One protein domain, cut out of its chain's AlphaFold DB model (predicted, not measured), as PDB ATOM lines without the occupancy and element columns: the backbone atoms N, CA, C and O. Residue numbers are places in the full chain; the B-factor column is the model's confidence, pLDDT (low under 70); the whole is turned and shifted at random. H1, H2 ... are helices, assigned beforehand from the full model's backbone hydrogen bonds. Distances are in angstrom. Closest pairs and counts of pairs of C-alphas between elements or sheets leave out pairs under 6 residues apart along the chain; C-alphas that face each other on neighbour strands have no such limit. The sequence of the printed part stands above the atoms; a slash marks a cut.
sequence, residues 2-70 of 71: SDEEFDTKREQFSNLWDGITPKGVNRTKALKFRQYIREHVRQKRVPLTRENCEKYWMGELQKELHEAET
ATOM      1  N   SER A   2     104.574 106.219 153.799       61.38
ATOM      2  CA  SER A   2     105.467 107.137 154.534       61.38
ATOM      3  C   SER A   2     106.869 106.580 154.813       61.38
ATOM      4  O   SER A   2     107.842 107.325 154.754       61.38
ATOM      5  N   ASP A   3     106.976 105.281 155.100       62.22
ATOM      6  CA  ASP A   3     108.235 104.687 155.573       62.22
ATOM      7  C   ASP A   3     109.232 104.445 154.427       62.22
ATOM      8  O   ASP A   3     110.426 104.681 154.592       62.22
ATOM      9  N   GLU A   4     108.751 104.080 153.232       67.25
ATOM     10  CA  GLU A   4     109.587 103.935 152.027       67.25
ATOM     11  C   GLU A   4     110.185 105.273 151.564       67.25
ATOM     12  O   GLU A   4     111.361 105.343 151.198       67.25
ATOM     13  N   GLU A   5     109.412 106.362 151.604       68.44
ATOM     14  CA  GLU A   5     109.919 107.697 151.257       68.44
ATOM     15  C   GLU A   5     110.987 108.184 152.246       68.44
ATOM     16  O   GLU A   5     111.941 108.873 151.868       68.44
ATOM     17  N   PHE A   6     110.825 107.828 153.519       61.75
ATOM     18  CA  PHE A   6     111.744 108.190 154.585       61.75
ATOM     19  C   PHE A   6     113.091 107.475 154.441       61.75
ATOM     20  O   PHE A   6     114.140 108.124 154.498       61.75
ATOM     21  N   ASP A   7     113.062 106.171 154.166       77.25
ATOM     22  CA  ASP A   7     114.275 105.380 153.950       77.25
ATOM     23  C   ASP A   7     115.026 105.856 152.694       77.25
ATOM     24  O   ASP A   7     116.235 106.098 152.723       77.25
ATOM     25  N   THR A   8     114.283 106.177 151.627       87.31
ATOM     26  CA  THR A   8     114.836 106.735 150.382       87.31
ATOM     27  C   THR A   8     115.568 108.064 150.616       87.31
ATOM     28  O   THR A   8     116.640 108.313 150.055       87.31
ATOM     29  N   LYS A   9     115.022 108.950 151.460       91.38
ATOM     30  CA  LYS A   9     115.649 110.245 151.776       91.38
ATOM     31  C   LYS A   9     116.909 110.103 152.627       91.38
ATOM     32  O   LYS A   9     117.867 110.848 152.386       91.38
ATOM     33  N   ARG A  10     116.935 109.169 153.585       93.31
ATOM     34  CA  ARG A  10     118.139 108.859 154.376       93.31
ATOM     35  C   ARG A  10     119.237 108.269 153.508       93.31
ATOM     36  O   ARG A  10     120.388 108.704 153.583       93.31
ATOM     37  N   GLU A  11     118.881 107.344 152.626       94.12
ATOM     38  CA  GLU A  11     119.828 106.778 151.673       94.12
ATOM     39  C   GLU A  11     120.392 107.872 150.755       94.12
ATOM     40  O   GLU A  11     121.606 107.973 150.560       94.12
ATOM     41  N   GLN A  12     119.534 108.769 150.260       94.69
ATOM     42  CA  GLN A  12     119.962 109.911 149.459       94.69
ATOM     43  C   GLN A  12     120.929 110.825 150.226       94.69
ATOM     44  O   GLN A  12     121.936 111.254 149.655       94.69
ATOM     45  N   PHE A  13     120.661 111.101 151.508       96.94
ATOM     46  CA  PHE A  13     121.578 111.848 152.369       96.94
ATOM     47  C   PHE A  13     122.932 111.149 152.470       96.94
ATOM     48  O   PHE A  13     123.955 111.786 152.222       96.94
ATOM     49  N   SER A  14     122.949 109.849 152.780       96.75
ATOM     50  CA  SER A  14     124.185 109.072 152.914       96.75
ATOM     51  C   SER A  14     124.992 109.072 151.613       96.75
ATOM     52  O   SER A  14     126.176 109.415 151.602       96.75
ATOM     53  N   ASN A  15     124.325 108.824 150.482       96.25
ATOM     54  CA  ASN A  15     124.945 108.837 149.161       96.25
ATOM     55  C   ASN A  15     125.532 110.213 148.813       96.25
ATOM     56  O   ASN A  15     126.652 110.299 148.312       96.25
ATOM     57  N   LEU A  16     124.831 111.311 149.108       96.88
ATOM     58  CA  LEU A  16     125.359 112.664 148.900       96.88
ATOM     59  C   LEU A  16     126.494 113.004 149.870       96.88
ATOM     60  O   LEU A  16     127.464 113.648 149.467       96.88
ATOM     61  N   TRP A  17     126.396 112.563 151.124       97.62
ATOM     62  CA  TRP A  17     127.395 112.794 152.159       97.62
ATOM     63  C   TRP A  17     128.715 112.102 151.839       97.62
ATOM     64  O   TRP A  17     129.772 112.713 152.015       97.62
ATOM     65  N   ASP A  18     128.669 110.871 151.338       96.75
ATOM     66  CA  ASP A  18     129.850 110.091 150.955       96.75
ATOM     67  C   ASP A  18     130.247 110.293 149.485       96.75
ATOM     68  O   ASP A  18     131.346 109.930 149.064       96.75
ATOM     69  N   GLY A  19     129.396 110.968 148.709       97.00
ATOM     70  CA  GLY A  19     129.625 111.264 147.297       97.00
ATOM     71  C   GLY A  19     129.440 110.051 146.394       97.00
ATOM     72  O   GLY A  19     130.009 110.023 145.306       97.00
ATOM     73  N   ILE A  20     128.675 109.052 146.827       96.62
ATOM     74  CA  ILE A  20     128.356 107.861 146.047       96.62
ATOM     75  C   ILE A  20     127.443 108.271 144.890       96.62
ATOM     76  O   ILE A  20     126.413 108.923 145.062       96.62
ATOM     77  N   THR A  21     127.847 107.909 143.678       91.44
ATOM     78  CA  THR A  21     127.049 108.080 142.463       91.44
ATOM     79  C   THR A  21     127.065 106.778 141.662       91.44
ATOM     80  O   THR A  21     127.995 105.987 141.826       91.44
ATOM     81  N   PRO A  22     126.129 106.573 140.715       92.31
ATOM     82  CA  PRO A  22     126.156 105.398 139.838       92.31
ATOM     83  C   PRO A  22     127.457 105.255 139.029       92.31
ATOM     84  O   PRO A  22     127.789 104.169 138.573       92.31
ATOM     85  N   LYS A  23     128.200 106.355 138.842       92.44
ATOM     86  CA  LYS A  23     129.474 106.398 138.109       92.44
ATOM     87  C   LYS A  23     130.705 106.285 139.022       92.44
ATOM     88  O   LYS A  23     131.822 106.461 138.548       92.44
ATOM     89  N   GLY A  24     130.515 106.043 140.322       93.56
ATOM     90  CA  GLY A  24     131.574 105.986 141.331       93.56
ATOM     91  C   GLY A  24     131.530 107.142 142.333       93.56
ATOM     92  O   GLY A  24     130.507 107.810 142.500       93.56
ATOM     93  N   VAL A  25     132.649 107.379 143.025       96.62
ATOM     94  CA  VAL A  25     132.736 108.352 144.128       96.62
ATOM     95  C   VAL A  25     133.123 109.745 143.625       96.62
ATOM     96  O   VAL A  25     134.202 109.948 143.073       96.62
ATOM     97  N   ASN A  26     132.274 110.739 143.888       97.19
ATOM     98  CA  ASN A  26     132.505 112.149 143.590       97.19
ATOM     99  C   ASN A  26     132.741 112.957 144.876       97.19
ATOM    100  O   ASN A  26     131.819 113.507 145.486       97.19
ATOM    101  N   ARG A  27     134.017 113.082 145.256       96.31
ATOM    102  CA  ARG A  27     134.443 113.800 146.469       96.31
ATOM    103  C   ARG A  27     134.076 115.285 146.444       96.31
ATOM    104  O   ARG A  27     133.699 115.837 147.472       96.31
ATOM    105  N   THR A  28     134.139 115.932 145.282       97.00
ATOM    106  CA  THR A  28     133.792 117.355 145.144       97.00
ATOM    107  C   THR A  28     132.316 117.596 145.441       97.00
ATOM    108  O   THR A  28     131.974 118.553 146.137       97.00
ATOM    109  N   LYS A  29     131.434 116.714 144.955       94.81
ATOM    110  CA  LYS A  29     129.999 116.783 145.247       94.81
ATOM    111  C   LYS A  29     129.732 116.580 146.739       94.81
ATOM    112  O   LYS A  29     128.995 117.374 147.318       94.81
ATOM    113  N   ALA A  30     130.395 115.603 147.359       97.69
ATOM    114  CA  ALA A  30     130.307 115.373 148.801       97.69
ATOM    115  C   ALA A  30     130.742 116.596 149.618       97.69
ATOM    116  O   ALA A  30     130.047 117.006 150.545       97.69
ATOM    117  N   LEU A  31     131.867 117.224 149.262       97.88
ATOM    118  CA  LEU A  31     132.368 118.413 149.957       97.88
ATOM    119  C   LEU A  31     131.379 119.581 149.882       97.88
ATOM    120  O   LEU A  31     131.067 120.174 150.915       97.88
ATOM    121  N   LYS A  32     130.839 119.866 148.690       97.75
ATOM    122  CA  LYS A  32     129.824 120.916 148.502       97.75
ATOM    123  C   LYS A  32     128.552 120.623 149.296       97.75
ATOM    124  O   LYS A  32     128.018 121.520 149.939       97.75
ATOM    125  N   PHE A  33     128.095 119.372 149.293       98.00
ATOM    126  CA  PHE A  33     126.918 118.963 150.055       98.00
ATOM    127  C   PHE A  33     127.126 119.113 151.568       98.00
ATOM    128  O   PHE A  33     126.304 119.723 152.250       98.00
ATOM    129  N   ARG A  34     128.264 118.637 152.090       98.12
ATOM    130  CA  ARG A  34     128.639 118.795 153.504       98.12
ATOM    131  C   ARG A  34     128.713 120.265 153.905       98.12
ATOM    132  O   ARG A  34     128.285 120.606 155.002       98.12
ATOM    133  N   GLN A  35     129.253 121.128 153.045       98.00
ATOM    134  CA  GLN A  35     129.295 122.570 153.288       98.00
ATOM    135  C   GLN A  35     127.883 123.161 153.365       98.00
ATOM    136  O   GLN A  35     127.552 123.773 154.378       98.00
ATOM    137  N   TYR A  36     127.055 122.915 152.344       97.75
ATOM    138  CA  TYR A  36     125.667 123.380 152.282       97.75
ATOM    139  C   TYR A  36     124.893 123.009 153.548       97.75
ATOM    140  O   TYR A  36     124.289 123.872 154.187       97.75
ATOM    141  N   ILE A  37     124.933 121.736 153.947       97.06
ATOM    142  CA  ILE A  37     124.095 121.289 155.054       97.06
ATOM    143  C   ILE A  37     124.609 121.776 156.407       97.06
ATOM    144  O   ILE A  37     123.820 122.205 157.244       97.06
ATOM    145  N   ARG A  38     125.933 121.815 156.605       97.31
ATOM    146  CA  ARG A  38     126.528 122.381 157.823       97.31
ATOM    147  C   ARG A  38     126.207 123.860 157.976       97.31
ATOM    148  O   ARG A  38     125.992 124.306 159.096       97.31
ATOM    149  N   GLU A  39     126.164 124.619 156.884       97.50
ATOM    150  CA  GLU A  39     125.780 126.031 156.929       97.50
ATOM    151  C   GLU A  39     124.347 126.208 157.440       97.50
ATOM    152  O   GLU A  39     124.114 127.010 158.345       97.50
ATOM    153  N   HIS A  40     123.408 125.395 156.956       95.69
ATOM    154  CA  HIS A  40     122.020 125.452 157.416       95.69
ATOM    155  C   HIS A  40     121.867 124.989 158.869       95.69
ATOM    156  O   HIS A  40     121.199 125.651 159.660       95.69
ATOM    157  N   VAL A  41     122.537 123.904 159.266       96.12
ATOM    158  CA  VAL A  41     122.529 123.434 160.664       96.12
ATOM    159  C   VAL A  41     123.126 124.485 161.599       96.12
ATOM    160  O   VAL A  41     122.587 124.738 162.675       96.12
ATOM    161  N   ARG A  42     124.191 125.174 161.171       95.56
ATOM    162  CA  ARG A  42     124.789 126.277 161.934       95.56
ATOM    163  C   ARG A  42     123.784 127.406 162.174       95.56
ATOM    164  O   ARG A  42     123.749 127.950 163.274       95.56
ATOM    165  N   GLN A  43     122.961 127.748 161.180       94.69
ATOM    166  CA  GLN A  43     121.919 128.774 161.323       94.69
ATOM    167  C   GLN A  43     120.836 128.377 162.338       94.69
ATOM    168  O   GLN A  43     120.273 129.250 162.992       94.69
ATOM    169  N   LYS A  44     120.590 127.073 162.529       92.31
ATOM    170  CA  LYS A  44     119.667 126.542 163.547       92.31
ATOM    171  C   LYS A  44     120.234 126.548 164.970       92.31
ATOM    172  O   LYS A  44     119.525 126.178 165.893       92.31
ATOM    173  N   ARG A  45     121.488 126.987 165.159       91.44
ATOM    174  CA  ARG A  45     122.162 127.105 166.468       91.44
ATOM    175  C   ARG A  45     122.253 125.788 167.257       91.44
ATOM    176  O   ARG A  45     122.354 125.811 168.478       91.44
ATOM    177  N   VAL A  46     122.285 124.652 166.561       91.81
ATOM    178  CA  VAL A  46     122.507 123.324 167.157       91.81
ATOM    179  C   VAL A  46     123.937 122.826 166.891       91.81
ATOM    180  O   VAL A  46     124.605 123.335 165.982       91.81
ATOM    181  N   PRO A  47     124.441 121.829 167.645       95.25
ATOM    182  CA  PRO A  47     125.759 121.249 167.397       95.25
ATOM    183  C   PRO A  47     125.923 120.721 165.962       95.25
ATOM    184  O   PRO A  47     125.034 120.062 165.424       95.25
ATOM    185  N   LEU A  48     127.082 120.964 165.344       95.25
ATOM    186  CA  LEU A  48     127.395 120.533 163.973       95.25
ATOM    187  C   LEU A  48     127.813 119.054 163.907       95.25
ATOM    188  O   LEU A  48     128.953 118.728 163.570       95.25
ATOM    189  N   THR A  49     126.889 118.150 164.219       96.69
ATOM    190  CA  THR A  49     127.079 116.697 164.098       96.69
ATOM    191  C   THR A  49     126.508 116.175 162.777       96.69
ATOM    192  O   THR A  49     125.663 116.819 162.151       96.69
ATOM    193  N   ARG A  50     126.967 114.995 162.324       96.19
ATOM    194  CA  ARG A  50     126.373 114.318 161.152       96.19
ATOM    195  C   ARG A  50     124.886 114.051 161.381       96.19
ATOM    196  O   ARG A  50     124.096 114.313 160.488       96.19
ATOM    197  N   GLU A  51     124.536 113.603 162.582       96.38
ATOM    198  CA  GLU A  51     123.159 113.334 162.985       96.38
ATOM    199  C   GLU A  51     122.276 114.581 162.871       96.38
ATOM    200  O   GLU A  51     121.238 114.526 162.230       96.38
ATOM    201  N   ASN A  52     122.711 115.743 163.370       96.00
ATOM    202  CA  ASN A  52     121.925 116.977 163.241       96.00
ATOM    203  C   ASN A  52     121.805 117.452 161.785       96.00
ATOM    204  O   ASN A  52     120.795 118.047 161.409       96.00
ATOM    205  N   CYS A  53     122.809 117.177 160.945       97.25
ATOM    206  CA  CYS A  53     122.707 117.406 159.503       97.25
ATOM    207  C   CYS A  53     121.670 116.481 158.860       97.25
ATOM    208  O   CYS A  53     120.873 116.937 158.045       97.25
ATOM    209  N   GLU A  54     121.654 115.209 159.241       96.81
ATOM    210  CA  GLU A  54     120.667 114.244 158.769       96.81
ATOM    211  C   GLU A  54     119.259 114.625 159.235       96.81
ATOM    212  O   GLU A  54     118.377 114.795 158.403       96.81
ATOM    213  N   LYS A  55     119.060 114.915 160.525       95.19
ATOM    214  CA  LYS A  55     117.787 115.419 161.064       95.19
ATOM    215  C   LYS A  55     117.312 116.684 160.349       95.19
ATOM    216  O   LYS A  55     116.118 116.838 160.098       95.19
ATOM    217  N   TYR A  56     118.223 117.598 159.999       95.56
ATOM    218  CA  TYR A  56     117.890 118.772 159.189       95.56
ATOM    219  C   TYR A  56     117.408 118.375 157.788       95.56
ATOM    220  O   TYR A  56     116.367 118.856 157.348       95.56
ATOM    221  N   TRP A  57     118.127 117.476 157.108       95.06
ATOM    222  CA  TRP A  57     117.744 116.949 155.793       95.06
ATOM    223  C   TRP A  57     116.371 116.266 155.813       95.06
ATOM    224  O   TRP A  57     115.563 116.452 154.903       95.06
ATOM    225  N   MET A  58     116.095 115.516 156.878       94.00
ATOM    226  CA  MET A  58     114.833 114.811 157.085       94.00
ATOM    227  C   MET A  58     113.686 115.738 157.522       94.00
ATOM    228  O   MET A  58     112.528 115.325 157.511       94.00
ATOM    229  N   GLY A  59     113.976 116.993 157.884       92.00
ATOM    230  CA  GLY A  59     113.000 117.944 158.424       92.00
ATOM    231  C   GLY A  59     112.610 117.683 159.885       92.00
ATOM    232  O   GLY A  59     111.744 118.374 160.419       92.00
ATOM    233  N   GLU A  60     113.248 116.718 160.544       92.69
ATOM    234  CA  GLU A  60     113.025 116.364 161.950       92.69
ATOM    235  C   GLU A  60     113.585 117.433 162.887       92.69
ATOM    236  O   GLU A  60     112.942 117.791 163.866       92.69
ATOM    237  N   LEU A  61     114.728 118.035 162.534       91.62
ATOM    238  CA  LEU A  61     115.373 119.049 163.373       91.62
ATOM    239  C   LEU A  61     114.457 120.253 163.641       91.62
ATOM    240  O   LEU A  61     114.453 120.805 164.734       91.62
ATOM    241  N   GLN A  62     113.679 120.677 162.643       87.44
ATOM    242  CA  GLN A  62     112.745 121.789 162.821       87.44
ATOM    243  C   GLN A  62     111.568 121.409 163.725       87.44
ATOM    244  O   GLN A  62     111.094 122.265 164.466       87.44
ATOM    245  N   LYS A  63     111.114 120.151 163.677       88.56
ATOM    246  CA  LYS A  63     110.052 119.654 164.558       88.56
ATOM    247  C   LYS A  63     110.535 119.611 166.003       88.56
ATOM    248  O   LYS A  63     109.880 120.194 166.853       88.56
ATOM    249  N   GLU A  64     111.719 119.044 166.246       88.56
ATOM    250  CA  GLU A  64     112.325 118.984 167.584       88.56
ATOM    251  C   GLU A  64     112.516 120.384 168.188       88.56
ATOM    252  O   GLU A  64     112.208 120.602 169.356       88.56
ATOM    253  N   LEU A  65     112.986 121.354 167.393       88.19
ATOM    254  CA  LEU A  65     113.142 122.739 167.854       88.19
ATOM    255  C   LEU A  65     111.796 123.394 168.189       88.19
ATOM    256  O   LEU A  65     111.687 124.057 169.213       88.19
ATOM    257  N   HIS A  66     110.774 123.200 167.351       85.75
ATOM    258  CA  HIS A  66     109.442 123.750 167.597       85.75
ATOM    259  C   HIS A  66     108.774 123.128 168.831       85.75
ATOM    260  O   HIS A  66     108.170 123.834 169.637       85.75
ATOM    261  N   GLU A  67     108.906 121.813 168.998       86.00
ATOM    262  CA  GLU A  67     108.442 121.107 170.189       86.00
ATOM    263  C   GLU A  67     109.167 121.620 171.439       86.00
ATOM    264  O   GLU A  67     108.507 121.930 172.424       86.00
ATOM    265  N   ALA A  68     110.491 121.811 171.386       83.69
ATOM    266  CA  ALA A  68     111.267 122.353 172.504       83.69
ATOM    267  C   ALA A  68     110.920 123.812 172.860       83.69
ATOM    268  O   ALA A  68     111.056 124.193 174.016       83.69
ATOM    269  N   GLU A  69     110.479 124.630 171.898       80.12
ATOM    270  CA  GLU A  69     109.997 126.003 172.138       80.12
ATOM    271  C   GLU A  69     108.591 126.055 172.763       80.12
ATOM    272  O   GLU A  69     108.193 127.093 173.289       80.12
ATOM    273  N   THR A  70     107.823 124.964 172.680       75.12
ATOM    274  CA  THR A  70     106.412 124.913 173.104       75.12
ATOM    275  C   THR A  70     106.240 124.445 174.565       75.12
ATOM    276  O   THR A  70     105.119 124.442 175.076       75.12
TER     277      THR A  70
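This is residues 2 to 70 of the 71 residues of an uncharacterized protein of Euryarchaeota archaeon (UniProt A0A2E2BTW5). Two helices of 17 residues, H1 and H2, meet as an open V, the last residues of H1 at the first half of H2, and the shorter helix H3 sits in the opening between the two arms. H4 turns off from the far end of H3 and runs on at one end of the longest axis, while the loop at Lys 23 lies at the other end. The printed part has 69 residues with four named helices, in the order H1, H2, H3, H4, and no named strand; its class is all helix. It is flat, with spans of 46 by 28 by 12 A, and only just compact, close to loose, with a radius of gyration of the C-alphas of 13.2 A.

Begin with the two longest helices, H1, residues 2 to 18, and H2, residues 27 to 43. They touch through residues 16 to 18 of H1 and 27 to 34 of H2; look at Trp 17 and Ala 30, whose C-alphas are the closest, 5.1 A apart. Their lines stand at a steep tilt of 65 degrees, opposite ways. Next look at H3, residues 50 to 58, the hub, which touches the three other helices. Residues 6 to 13 of H1 touch it, closest at the C-alphas of Phe 13 and Glu 54, 6.9 A apart, at a steep tilt of 46 degrees, opposite ways. Residues 37 to 41 of H2 touch it too, closest at the C-alphas of Ile 37 and Cys 53, 6.1 A apart, about perpendicular at 82 degrees. The helix packing is mostly crossed: of these three pairs, 0 are at a shallow tilt. H4, residues 60 to 69, and H3 only just touch, only at the corner by their link, with 3 pairs of C-alphas within 8 A; the closest, those of Lys 55 and Leu 61, are 4.9 A apart. H4 is apart from H1 and from H2. In H1, H2, H3 and H4 every O i to N i+4 pair is within hydrogen-bond range.

Find C-alpha 2 at (105.467, 107.137, 154.534); from there H1 runs 24.8 A to C-alpha 18. H2 begins at C-alpha 27, at (134.443, 113.800, 146.469), and runs 24.5 A to C-alpha 43. H3 takes residues 50 to 58, 12.2 A long. H4 runs 14.3 A from C-alpha 60 to C-alpha 69 at (109.997, 126.003, 172.138). Between H1 and H2, find residues 20 to 21 paired antiparallel with residues 24 to 25.

The two C-alphas farthest apart are those of Lys 23 and Thr 70, at 45.8 A. The printed part has no cut. The link from H3 to H4 is tight, and those from H1 to H2 and from H2 to H3 are short. The mean pLDDT of the printed part is 91.4; look for low confidence at residues 2 to 6, which are under 70.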